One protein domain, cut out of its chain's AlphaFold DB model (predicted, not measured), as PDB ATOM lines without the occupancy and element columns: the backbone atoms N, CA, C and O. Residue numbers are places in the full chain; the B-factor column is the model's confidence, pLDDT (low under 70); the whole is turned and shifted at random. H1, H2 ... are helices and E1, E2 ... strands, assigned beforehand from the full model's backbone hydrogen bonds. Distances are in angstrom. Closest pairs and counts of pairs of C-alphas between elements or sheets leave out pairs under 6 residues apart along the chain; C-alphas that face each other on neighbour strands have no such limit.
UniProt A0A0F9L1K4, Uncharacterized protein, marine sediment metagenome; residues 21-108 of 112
ATOM      1  N   VAL A  21     150.446 175.539 136.555       79.25
ATOM      2  CA  VAL A  21     149.185 175.973 135.928       79.25
ATOM      3  C   VAL A  21     148.073 174.992 136.327       79.25
ATOM      4  O   VAL A  21     148.278 173.773 136.271       79.25
ATOM      5  N   PHE A  22     146.920 175.527 136.724       83.12
ATOM      6  CA  PHE A  22     145.742 174.764 137.127       83.12
ATOM      7  C   PHE A  22     144.631 174.905 136.091       83.12
ATOM      8  O   PHE A  22     144.482 175.969 135.491       83.12
ATOM      9  N   ASP A  23     143.845 173.843 135.930       86.62
ATOM     10  CA  ASP A  23     142.537 173.920 135.288       86.62
ATOM     11  C   ASP A  23     141.455 173.628 136.319       86.62
ATOM     12  O   ASP A  23     141.539 172.647 137.070       86.62
ATOM     13  N   SER A  24     140.420 174.456 136.298       90.94
ATOM     14  CA  SER A  24     139.259 174.323 137.166       90.94
ATOM     15  C   SER A  24     138.171 173.530 136.456       90.94
ATOM     16  O   SER A  24     137.805 173.816 135.315       90.94
ATOM     17  N   CYS A  25     137.619 172.518 137.122       92.31
ATOM     18  CA  CYS A  25     136.477 171.777 136.592       92.31
ATOM     19  C   CYS A  25     135.301 172.733 136.337       92.31
ATOM     20  O   CYS A  25     134.797 173.352 137.275       92.31
ATOM     21  N   PHE A  26     134.777 172.765 135.112       91.31
ATOM     22  CA  PHE A  26     133.661 173.636 134.714       91.31
ATOM     23  C   PHE A  26     132.389 173.411 135.538       91.31
ATOM     24  O   PHE A  26     131.528 174.285 135.610       91.31
ATOM     25  N   LYS A  27     132.245 172.228 136.154       92.81
ATOM     26  CA  LYS A  27     131.065 171.894 136.951       92.81
ATOM     27  C   LYS A  27     131.203 172.200 138.437       92.81
ATOM     28  O   LYS A  27     130.245 172.674 139.039       92.81
ATOM     29  N   CYS A  28     132.338 171.855 139.041       92.62
ATOM     30  CA  CYS A  28     132.507 171.911 140.496       92.62
ATOM     31  C   CYS A  28     133.632 172.834 140.968       92.62
ATOM     32  O   CYS A  28     133.842 172.928 142.170       92.62
ATOM     33  N   GLY A  29     134.365 173.472 140.053       91.94
ATOM     34  CA  GLY A  29     135.466 174.379 140.378       91.94
ATOM     35  C   GLY A  29     136.724 173.699 140.913       91.94
ATOM     36  O   GLY A  29     137.657 174.396 141.268       91.94
ATOM     37  N   LYS A  30     136.764 172.359 140.971       91.81
ATOM     38  CA  LYS A  30     137.932 171.620 141.463       91.81
ATOM     39  C   LYS A  30     139.165 171.943 140.620       91.81
ATOM     40  O   LYS A  30     139.143 171.658 139.419       91.81
ATOM     41  N   ASP A  31     140.213 172.441 141.262       91.75
ATOM     42  CA  ASP A  31     141.474 172.816 140.636       91.75
ATOM     43  C   ASP A  31     142.428 171.629 140.624       91.75
ATOM     44  O   ASP A  31     142.763 171.041 141.657       91.75
ATOM     45  N   LEU A  32     142.884 171.248 139.435       91.06
ATOM     46  CA  LEU A  32     143.846 170.164 139.272       91.06
ATOM     47  C   LEU A  32     145.077 170.662 138.526       91.06
ATOM     48  O   LEU A  32     144.981 171.316 137.489       91.06
ATOM     49  N   CYS A  33     146.257 170.334 139.057       91.25
ATOM     50  CA  CYS A  33     147.511 170.659 138.385       91.25
ATOM     51  C   CYS A  33     147.642 169.884 137.065       91.25
ATOM     52  O   CYS A  33     147.006 168.841 136.862       91.25
ATOM     53  N   MET A  34     148.535 170.361 136.191       87.94
ATOM     54  CA  MET A  34     148.770 169.796 134.855       87.94
ATOM     55  C   MET A  34     149.005 168.272 134.834       87.94
ATOM     56  O   MET A  34     148.632 167.613 133.859       87.94
ATOM     57  N   ASP A  35     149.605 167.694 135.873       89.88
ATOM     58  CA  ASP A  35     149.817 166.245 135.937       89.88
ATOM     59  C   ASP A  35     148.588 165.496 136.439       89.88
ATOM     60  O   ASP A  35     148.197 164.486 135.852       89.88
ATOM     61  N   CYS A  36     147.919 166.026 137.464       91.19
ATOM     62  CA  CYS A  36     146.710 165.409 137.996       91.19
ATOM     63  C   CYS A  36     145.573 165.443 136.973       91.19
ATOM     64  O   CYS A  36     144.837 164.468 136.860       91.19
ATOM     65  N   ARG A  37     145.449 166.500 136.159       88.69
ATOM     66  CA  ARG A  37     144.386 166.574 135.144       88.69
ATOM     67  C   ARG A  37     144.463 165.457 134.097       88.69
ATOM     68  O   ARG A  37     143.423 165.077 133.573       88.69
ATOM     69  N   LYS A  38     145.654 164.900 133.822       88.94
ATOM     70  CA  LYS A  38     145.846 163.807 132.846       88.94
ATOM     71  C   LYS A  38     145.201 162.497 133.301       88.94
ATOM     72  O   LYS A  38     144.825 161.687 132.462       88.94
ATOM     73  N   THR A  39     145.112 162.275 134.614       92.00
ATOM     74  CA  THR A  39     144.597 161.026 135.197       92.00
ATOM     75  C   THR A  39     143.286 161.211 135.953       92.00
ATOM     76  O   THR A  39     142.554 160.245 136.121       92.00
ATOM     77  N   GLN A  40     142.979 162.433 136.399       93.31
ATOM     78  CA  GLN A  40     141.830 162.757 137.253       93.31
ATOM     79  C   GLN A  40     140.759 163.602 136.549       93.31
ATOM     80  O   GLN A  40     139.766 163.989 137.176       93.31
ATOM     81  N   GLY A  41     140.915 163.890 135.257       92.12
ATOM     82  CA  GLY A  41     139.920 164.631 134.490       92.12
ATOM     83  C   GLY A  41     139.853 164.244 133.022       92.12
ATOM     84  O   GLY A  41     140.633 163.438 132.518       92.12
ATOM     85  N   VAL A  42     138.880 164.844 132.350       92.88
ATOM     86  CA  VAL A  42     138.669 164.764 130.910       92.88
ATOM     87  C   VAL A  42     138.771 166.174 130.357       92.88
ATOM     88  O   VAL A  42     138.133 167.102 130.853       92.88
ATOM     89  N   MET A  43     139.595 166.315 129.327       91.12
ATOM     90  CA  MET A  43     139.750 167.553 128.582       91.12
ATOM     91  C   MET A  43     139.056 167.394 127.237       91.12
ATOM     92  O   MET A  43     139.369 166.486 126.459       91.12
ATOM     93  N   TYR A  44     138.089 168.261 126.980       90.44
ATOM     94  CA  TYR A  44     137.416 168.358 125.702       90.44
ATOM     95  C   TYR A  44     138.063 169.467 124.886       90.44
ATOM     96  O   TYR A  44     138.000 170.637 125.248       90.44
ATOM     97  N   ASN A  45     138.685 169.064 123.780       79.88
ATOM     98  CA  ASN A  45     139.415 169.958 122.887       79.88
ATOM     99  C   ASN A  45     138.560 171.143 122.409       79.88
ATOM    100  O   ASN A  45     137.433 170.942 121.939       79.88
ATOM    101  N   PHE A  46     139.190 172.317 122.395       72.50
ATOM    102  CA  PHE A  46     138.730 173.620 121.927       72.50
ATOM    103  C   PHE A  46     137.796 173.557 120.716       72.50
ATOM    104  O   PHE A  46     138.016 172.813 119.744       72.50
ATOM    105  N   ALA A  47     136.770 174.401 120.726       68.38
ATOM    106  CA  ALA A  47     135.918 174.602 119.570       68.38
ATOM    107  C   ALA A  47     136.571 175.600 118.602       68.38
ATOM    108  O   ALA A  47     136.279 176.783 118.625       68.38
ATOM    109  N   VAL A  48     137.451 175.123 117.717       67.31
ATOM    110  CA  VAL A  48     138.303 175.949 116.819       67.31
ATOM    111  C   VAL A  48     137.527 176.985 115.986       67.31
ATOM    112  O   VAL A  48     138.088 177.994 115.567       67.31
ATOM    113  N   HIS A  49     136.231 176.763 115.760       72.00
ATOM    114  CA  HIS A  49     135.374 177.627 114.948       72.00
ATOM    115  C   HIS A  49     134.681 178.763 115.721       72.00
ATOM    116  O   HIS A  49     134.019 179.588 115.096       72.00
ATOM    117  N   PHE A  50     134.831 178.853 117.048       69.25
ATOM    118  CA  PHE A  50     134.397 180.013 117.832       69.25
ATOM    119  C   PHE A  50     135.331 180.261 119.026       69.25
ATOM    120  O   PHE A  50     136.070 179.382 119.445       69.25
ATOM    121  N   ARG A  51     135.356 181.483 119.571       57.81
ATOM    122  CA  ARG A  51     136.193 181.808 120.742       57.81
ATOM    123  C   ARG A  51     135.632 181.109 121.987       57.81
ATOM    124  O   ARG A  51     134.781 181.689 122.653       57.81
ATOM    125  N   GLY A  52     136.054 179.883 122.279       60.72
ATOM    126  CA  GLY A  52     135.572 179.145 123.447       60.72
ATOM    127  C   GLY A  52     136.648 178.249 124.034       60.72
ATOM    128  O   GLY A  52     137.218 177.463 123.293       60.72
ATOM    129  N   ASP A  53     136.887 178.370 125.336       68.19
ATOM    130  CA  ASP A  53     137.937 177.658 126.070       68.19
ATOM    131  C   ASP A  53     137.798 176.126 126.016       68.19
ATOM    132  O   ASP A  53     136.731 175.576 125.717       68.19
ATOM    133  N   ASP A  54     138.897 175.427 126.318       77.62
ATOM    134  CA  ASP A  54     138.890 173.975 126.495       77.62
ATOM    135  C   ASP A  54     137.926 173.581 127.623       77.62
ATOM    136  O   ASP A  54     137.933 174.149 128.716       77.62
ATOM    137  N   GLY A  55     137.092 172.571 127.369       87.12
ATOM    138  CA  GLY A  55     136.145 172.075 128.359       87.12
ATOM    139  C   GLY A  55     136.834 171.117 129.321       87.12
ATOM    140  O   GLY A  55     137.013 169.946 128.985       87.12
ATOM    141  N   TYR A  56     137.205 171.578 130.514       91.19
ATOM    142  CA  TYR A  56     137.780 170.707 131.538       91.19
ATOM    143  C   TYR A  56     136.740 170.244 132.564       91.19
ATOM    144  O   TYR A  56     136.055 171.050 133.196       91.19
ATOM    145  N   TYR A  57     136.661 168.928 132.780       93.81
ATOM    146  CA  TYR A  57     135.825 168.320 133.815       93.81
ATOM    147  C   TYR A  57     136.636 167.296 134.611       93.81
ATOM    148  O   TYR A  57     137.324 166.452 134.038       93.81
ATOM    149  N   CYS A  58     136.526 167.306 135.941       94.81
ATOM    150  CA  CYS A  58     137.058 166.206 136.743       94.81
ATOM    151  C   CYS A  58     136.260 164.920 136.468       94.81
ATOM    152  O   CYS A  58     135.069 164.981 136.147       94.81
ATOM    153  N   LEU A  59     136.892 163.752 136.619       94.94
ATOM    154  CA  LEU A  59     136.280 162.465 136.258       94.94
ATOM    155  C   LEU A  59     134.928 162.228 136.935       94.94
ATOM    156  O   LEU A  59     134.001 161.719 136.317       94.94
ATOM    157  N   SER A  60     134.793 162.631 138.200       94.12
ATOM    158  CA  SER A  60     133.543 162.450 138.939       94.12
ATOM    159  C   SER A  60     132.394 163.282 138.364       94.12
ATOM    160  O   SER A  60     131.258 162.811 138.344       94.12
ATOM    161  N   CYS A  61     132.669 164.501 137.893       95.00
ATOM    162  CA  CYS A  61     131.669 165.331 137.229       95.00
ATOM    163  C   CYS A  61     131.381 164.818 135.823       95.00
ATOM    164  O   CYS A  61     130.213 164.721 135.457       95.00
ATOM    165  N   ASP A  62     132.416 164.442 135.068       95.00
ATOM    166  CA  ASP A  62     132.258 163.906 133.716       95.00
ATOM    167  C   ASP A  62     131.332 162.684 133.695       95.00
ATOM    168  O   ASP A  62     130.333 162.682 132.976       95.00
ATOM    169  N   SER A  63     131.593 161.687 134.548       94.44
ATOM    170  CA  SER A  63     130.778 160.469 134.623       94.44
ATOM    171  C   SER A  63     129.317 160.767 134.967       94.44
ATOM    172  O   SER A  63     128.411 160.310 134.273       94.44
ATOM    173  N   LYS A  64     129.068 161.608 135.980       95.12
ATOM    174  CA  LYS A  64     127.700 161.985 136.385       95.12
ATOM    175  C   LYS A  64     126.946 162.729 135.283       95.12
ATOM    176  O   LYS A  64     125.742 162.533 135.099       95.12
ATOM    177  N   LEU A  65     127.631 163.612 134.560       94.50
ATOM    178  CA  LEU A  65     127.023 164.376 133.473       94.50
ATOM    179  C   LEU A  65     126.716 163.488 132.263       94.50
ATOM    180  O   LEU A  65     125.640 163.616 131.684       94.50
ATOM    181  N   ARG A  66     127.586 162.519 131.948       92.81
ATOM    182  CA  ARG A  66     127.330 161.515 130.901       92.81
ATOM    183  C   ARG A  66     126.097 160.659 131.191       92.81
ATOM    184  O   ARG A  66     125.338 160.369 130.270       92.81
ATOM    185  N   GLU A  67     125.900 160.263 132.446       92.62
ATOM    186  CA  GLU A  67     124.748 159.455 132.867       92.62
ATOM    187  C   GLU A  67     123.442 160.255 132.839       92.62
ATOM    188  O   GLU A  67     122.434 159.793 132.307       92.62
ATOM    189  N   SER A  68     123.461 161.470 133.390       90.88
ATOM    190  CA  SER A  68     122.257 162.302 133.516       90.88
ATOM    191  C   SER A  68     121.861 163.025 132.229       90.88
ATOM    192  O   SER A  68     120.701 163.408 132.087       90.88
ATOM    193  N   LYS A  69     122.809 163.261 131.309       81.62
ATOM    194  CA  LYS A  69     122.655 164.118 130.116       81.62
ATOM    195  C   LYS A  69     122.085 165.510 130.430       81.62
ATOM    196  O   LYS A  69     121.523 166.157 129.550       81.62
ATOM    197  N   GLY A  70     122.231 165.982 131.668       81.31
ATOM    198  CA  GLY A  70     121.560 167.188 132.162       81.31
ATOM    199  C   GLY A  70     122.282 168.506 131.876       81.31
ATOM    200  O   GLY A  70     121.764 169.558 132.235       81.31
ATOM    201  N   ASP A  71     123.470 168.477 131.268       89.94
ATOM    202  CA  ASP A  71     124.295 169.667 131.038       89.94
ATOM    203  C   ASP A  71     124.517 169.882 129.529       89.94
ATOM    204  O   ASP A  71     125.257 169.121 128.899       89.94
ATOM    205  N   PRO A  72     123.850 170.880 128.916       90.44
ATOM    206  CA  PRO A  72     123.915 171.103 127.472       90.44
ATOM    207  C   PRO A  72     125.326 171.390 126.949       90.44
ATOM    208  O   PRO A  72     125.655 170.976 125.838       90.44
ATOM    209  N   VAL A  73     126.161 172.072 127.740       89.06
ATOM    210  CA  VAL A  73     127.529 172.437 127.344       89.06
ATOM    211  C   VAL A  73     128.417 171.200 127.352       89.06
ATOM    212  O   VAL A  73     129.084 170.911 126.358       89.06
ATOM    213  N   HIS A  74     128.364 170.418 128.431       92.12
ATOM    214  CA  HIS A  74     129.066 169.137 128.512       92.12
ATOM    215  C   HIS A  74     128.637 168.186 127.388       92.12
ATOM    216  O   HIS A  74     129.483 167.630 126.686       92.12
ATOM    217  N   ASN A  75     127.331 168.069 127.136       91.50
ATOM    218  CA  ASN A  75     126.807 167.240 126.055       91.50
ATOM    219  C   ASN A  75     127.334 167.681 124.681       91.50
ATOM    220  O   ASN A  75     127.707 166.831 123.870       91.50
ATOM    221  N   ALA A  76     127.402 168.988 124.413       89.94
ATOM    222  CA  ALA A  76     127.956 169.508 123.165       89.94
ATOM    223  C   ALA A  76     129.437 169.123 123.003       89.94
ATOM    224  O   ALA A  76     129.834 168.633 121.943       89.94
ATOM    225  N   PHE A  77     130.238 169.255 124.066       90.88
ATOM    226  CA  PHE A  77     131.630 168.800 124.070       90.88
ATOM    227  C   PHE A  77     131.759 167.298 123.790       90.88
ATOM    228  O   PHE A  77     132.592 166.888 122.976       90.88
ATOM    229  N   VAL A  78     130.910 166.473 124.413       91.31
ATOM    230  CA  VAL A  78     130.883 165.022 124.185       91.31
ATOM    231  C   VAL A  78     130.567 164.703 122.723       91.31
ATOM    232  O   VAL A  78     131.277 163.903 122.114       91.31
ATOM    233  N   VAL A  79     129.550 165.341 122.137       91.25
ATOM    234  CA  VAL A  79     129.168 165.128 120.730       91.25
ATOM    235  C   VAL A  79     130.303 165.520 119.783       91.25
ATOM    236  O   VAL A  79     130.659 164.736 118.904       91.25
ATOM    237  N   ILE A  80     130.933 166.679 119.991       90.00
ATOM    238  CA  ILE A  80     132.081 167.117 119.181       90.00
ATOM    239  C   ILE A  80     133.227 166.102 119.268       90.00
ATOM    240  O   ILE A  80     133.839 165.761 118.255       90.00
ATOM    241  N   GLN A  81     133.525 165.594 120.465       90.88
ATOM    242  CA  GLN A  81     134.581 164.600 120.647       90.88
ATOM    243  C   GLN A  81     134.263 163.281 119.925       90.88
ATOM    244  O   GLN A  81     135.169 162.673 119.354       90.88
ATOM    245  N   LEU A  82     133.002 162.840 119.934       92.00
ATOM    246  CA  LEU A  82     132.567 161.643 119.210       92.00
ATOM    247  C   LEU A  82     132.745 161.808 117.697       92.00
ATOM    248  O   LEU A  82     133.380 160.960 117.075       92.00
ATOM    249  N   LEU A  83     132.290 162.929 117.133       92.81
ATOM    250  CA  LEU A  83     132.432 163.228 115.703       92.81
ATOM    251  C   LEU A  83     133.903 163.299 115.267       92.81
ATOM    252  O   LEU A  83     134.270 162.804 114.203       92.81
ATOM    253  N   ARG A  84     134.779 163.864 116.106       90.81
ATOM    254  CA  ARG A  84     136.229 163.875 115.849       90.81
ATOM    255  C   ARG A  84     136.809 162.461 115.803       90.81
ATOM    256  O   ARG A  84     137.537 162.136 114.870       90.81
ATOM    257  N   LYS A  85     136.454 161.606 116.768       92.56
ATOM    258  CA  LYS A  85     136.900 160.201 116.794       92.56
ATOM    259  C   LYS A  85     136.414 159.424 115.572       92.56
ATOM    260  O   LYS A  85     137.167 158.625 115.022       92.56
ATOM    261  N   GLU A  86     135.176 159.661 115.150       95.56
ATOM    262  CA  GLU A  86     134.614 159.064 113.939       95.56
ATOM    263  C   GLU A  86     135.404 159.487 112.694       95.56
ATOM    264  O   GLU A  86     135.886 158.629 111.952       95.56
ATOM    265  N   SER A  87     135.641 160.792 112.528       94.56
ATOM    266  CA  SER A  87     136.454 161.341 111.435       94.56
ATOM    267  C   SER A  87     137.870 160.753 111.405       94.56
ATOM    268  O   SER A  87     138.363 160.367 110.345       94.56
ATOM    269  N   ASP A  88     138.532 160.646 112.560       95.25
ATOM    270  CA  ASP A  88     139.867 160.049 112.659       95.25
ATOM    271  C   ASP A  88     139.864 158.578 112.234       95.25
ATOM    272  O   ASP A  88     140.798 158.112 111.574       95.25
ATOM    273  N   SER A  89     138.816 157.840 112.607       95.88
ATOM    274  CA  SER A  89     138.647 156.439 112.228       95.88
ATOM    275  C   SER A  89     138.477 156.294 110.718       95.88
ATOM    276  O   SER A  89     139.152 155.467 110.105       95.88
ATOM    277  N   TRP A  90     137.628 157.121 110.102       96.88
ATOM    278  CA  TRP A  90     137.438 157.131 108.650       96.88
ATOM    279  C   TRP A  90     138.727 157.465 107.909       96.88
ATOM    280  O   TRP A  90     139.086 156.776 106.957       96.88
ATOM    281  N   HIS A  91     139.463 158.481 108.362       96.50
ATOM    282  CA  HIS A  91     140.714 158.883 107.718       96.50
ATOM    283  C   HIS A  91     141.804 157.809 107.828       96.50
ATOM    284  O   HIS A  91     142.594 157.611 106.905       96.50
ATOM    285  N   LYS A  92     141.862 157.083 108.952       97.12
ATOM    286  CA  LYS A  92     142.762 155.928 109.107       97.12
ATOM    287  C   LYS A  92     142.399 154.795 108.149       97.12
ATOM    288  O   LYS A  92     143.293 154.272 107.488       97.12
ATOM    289  N   ASP A  93     141.119 154.445 108.050       97.69
ATOM    290  CA  ASP A  93     140.653 153.412 107.119       97.69
ATOM    291  C   ASP A  93     140.934 153.788 105.658       97.69
ATOM    292  O   ASP A  93     141.488 152.991 104.898       97.69
ATOM    293  N   PHE A  94     140.594 155.020 105.274       98.00
ATOM    294  CA  PHE A  94     140.827 155.525 103.927       98.00
ATOM    295  C   PHE A  94     142.309 155.460 103.549       98.00
ATOM    296  O   PHE A  94     142.639 154.902 102.503       98.00
ATOM    297  N   ARG A  95     143.206 155.949 104.419       98.12
ATOM    298  CA  ARG A  95     144.657 155.869 104.191       98.12
ATOM    299  C   ARG A  95     145.128 154.432 104.022       98.12
ATOM    300  O   ARG A  95     145.754 154.126 103.019       98.12
ATOM    301  N   ALA A  96     144.715 153.526 104.907       97.94
ATOM    302  CA  ALA A  96     145.084 152.118 104.794       97.94
ATOM    303  C   ALA A  96     144.620 151.476 103.470       97.94
ATOM    304  O   ALA A  96     145.306 150.612 102.927       97.94
ATOM    305  N   ARG A  97     143.454 151.868 102.937       98.12
ATOM    306  CA  ARG A  97     142.987 151.407 101.618       98.12
ATOM    307  C   ARG A  97     143.784 152.021 100.469       98.12
ATOM    308  O   ARG A  97     144.097 151.293  99.530       98.12
ATOM    309  N   SER A  98     144.106 153.310 100.554       98.06
ATOM    310  CA  SER A  98     144.935 154.011  99.568       98.06
ATOM    311  C   SER A  98     146.326 153.387  99.481       98.06
ATOM    312  O   SER A  98     146.738 152.969  98.403       98.06
ATOM    313  N   ASP A  99     146.989 153.204 100.625       98.06
ATOM    314  CA  ASP A  99     148.332 152.626 100.711       98.06
ATOM    315  C   ASP A  99     148.364 151.207 100.122       98.06
ATOM    316  O   ASP A  99     149.257 150.866  99.350       98.06
ATOM    317  N   ARG A 100     147.342 150.384 100.410       97.88
ATOM    318  CA  ARG A 100     147.210 149.042  99.811       97.88
ATOM    319  C   ARG A 100     147.041 149.085  98.293       97.88
ATOM    320  O   ARG A 100     147.564 148.213  97.604       97.88
ATOM    321  N   ALA A 101     146.287 150.047  97.766       98.06
ATOM    322  CA  ALA A 101     146.095 150.180  96.325       98.06
ATOM    323  C   ALA A 101     147.395 150.603  95.619       98.06
ATOM    324  O   ALA A 101     147.721 150.048  94.570       98.06
ATOM    325  N   GLU A 102     148.150 151.531  96.210       97.69
ATOM    326  CA  GLU A 102     149.460 151.946  95.695       97.69
ATOM    327  C   GLU A 102     150.485 150.813  95.755       97.69
ATOM    328  O   GLU A 102     151.206 150.587  94.785       97.69
ATOM    329  N   GLU A 103     150.513 150.060  96.853       97.31
ATOM    330  CA  GLU A 103     151.400 148.908  96.993       97.31
ATOM    331  C   GLU A 103     151.101 147.838  95.937       97.31
ATOM    332  O   GLU A 103     152.005 147.356  95.255       97.31
ATOM    333  N   ASN A 104     149.819 147.542  95.704       96.81
ATOM    334  CA  ASN A 104     149.414 146.634  94.633       96.81
ATOM    335  C   ASN A 104     149.883 147.122  93.254       96.81
ATOM    336  O   ASN A 104     150.308 146.312  92.431       96.81
ATOM    337  N   LEU A 105     149.832 148.431  92.987       96.94
ATOM    338  CA  LEU A 105     150.322 148.986  91.727       96.94
ATOM    339  C   LEU A 105     151.843 148.831  91.587       96.94
ATOM    340  O   LEU A 105     152.296 148.446  90.511       96.94
ATOM    341  N   LYS A 106     152.623 149.086  92.646       96.62
ATOM    342  CA  LYS A 106     154.084 148.878  92.633       96.62
ATOM    343  C   LYS A 106     154.435 147.428  92.311       96.62
ATOM    344  O   LYS A 106     155.251 147.184  91.425       96.62
ATOM    345  N   ILE A 107     153.745 146.480  92.953       96.25
ATOM    346  CA  ILE A 107     153.902 145.042  92.689       96.25
ATOM    347  C   ILE A 107     153.625 144.728  91.216       96.25
ATOM    348  O   ILE A 107     154.434 144.071  90.564       96.25
ATOM    349  N   LEU A 108     152.516 145.228  90.663       94.94
ATOM    350  CA  LEU A 108     152.139 144.984  89.265       94.94
ATOM    351  C   LEU A 108     153.092 145.631  88.252       94.94
ATOM    352  O   LEU A 108     153.217 145.134  87.133       94.94
TER     353      LEU A 108
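What this domain is: This is residues 21 to 108 of the 112 residues of an uncharacterized protein of marine sediment metagenome (UniProt A0A0F9L1K4). A small head of two short strand hairpins and two short helices sits at one end of a single long helix, H3, whose residues 85 to 108 stick out from it as a long arm. In the head, the hairpin of E3 and E4 is in the middle, with the hairpin of E1 and E2 and the short helix H1 toward one side, and H2 and the early turns of H3 toward others. The printed part has 88 residues with three named helices and four named strands, in the order E1, E2, H1, E3, E4, H2, H3, and each pair of strands makes its own antiparallel sheet, E1 - E2 and E3 - E4. The class is mixed, helices and strands. The whole is only just extended, close to loose, with a radius of gyration of the C-alphas of 18.5 A, and spans 61 by 28 by 27 A, the arm of H3 making the length.

Where its parts are: Strand E1 is residues 22 to 24 and begins at C-alpha 22, at (145.742, 174.764, 137.127). Strand E2 is residues 31 to 33, and helix H1 is residues 36 to 40. Strand E3, residues 41 to 44, is 9.9 A long from first to last C-alpha, and strand E4, residues 55 to 58, is 10.3 A long. Helix H2 follows directly with residues 59 to 68 and measures 14.3 A. Helix H3, residues 72 to 108, measures 54.2 A; it runs from C-alpha 72 at (123.915, 171.103, 127.472) to C-alpha 108 at (152.139, 144.984, 89.265).

How they stand to each other: E1 and E2 form a hairpin, antiparallel with 150 degrees between their directions; N 23 and O 32 are 3.2 A apart and N 32 and O 23 are 3.1 A apart, both within hydrogen-bond range. The closest C-alphas of E2 and H1 are those of Leu 32 and Gln 40, 7.9 A apart. E1 and E4, of the second sheet, have 3 pairs of C-alphas within 8 A, the closest being those of Ser 24 and Tyr 56, 6.9 A apart, while E1 and E3 are apart. E3 and E4 form the other hairpin, antiparallel at 166 degrees, with N 42 and O 57 at 2.8 A and N 55 and O 44 at 3.0 A, within hydrogen-bond range. H1 and H2 are close but not clearly touching, with Gln 40 and Leu 59 the closest, their C-alphas 5.6 A apart. E3 and H2 come closest at the C-alphas of Gly 41 and Leu 59, 4.6 A apart. E3 and H3 come closest at those of Tyr 44 and Phe 77, 6.0 A apart. H2 and H3 only just touch, and only at the corner by their link, with 3 pairs of C-alphas within 8 A; the closest are those of Leu 65 and His 74, 7.2 A apart, and the lines of the two helices are about perpendicular at 83 degrees. H1 and H3 are apart. In H1, H2 and H3 every O i to N i+4 pair is within hydrogen-bond range.

The domain as a whole: The two C-alphas farthest apart are those of Gly 29 and Leu 108, at 61.3 A. Residues 85 to 108 of H3 stand free; the body without them has 64 residues, spans 27 by 27 by 18 A and has a radius of gyration of 11.4 A. The printed part has no cut, and no link is long; those from E1 to E2 and from E3 to E4 are short, with 6 and 10 residues. The mean pLDDT of the printed part is 90.0, and the model's confidence is under 70 at residues 47 to 48 and 50 to 53, in the link from E3 to E4.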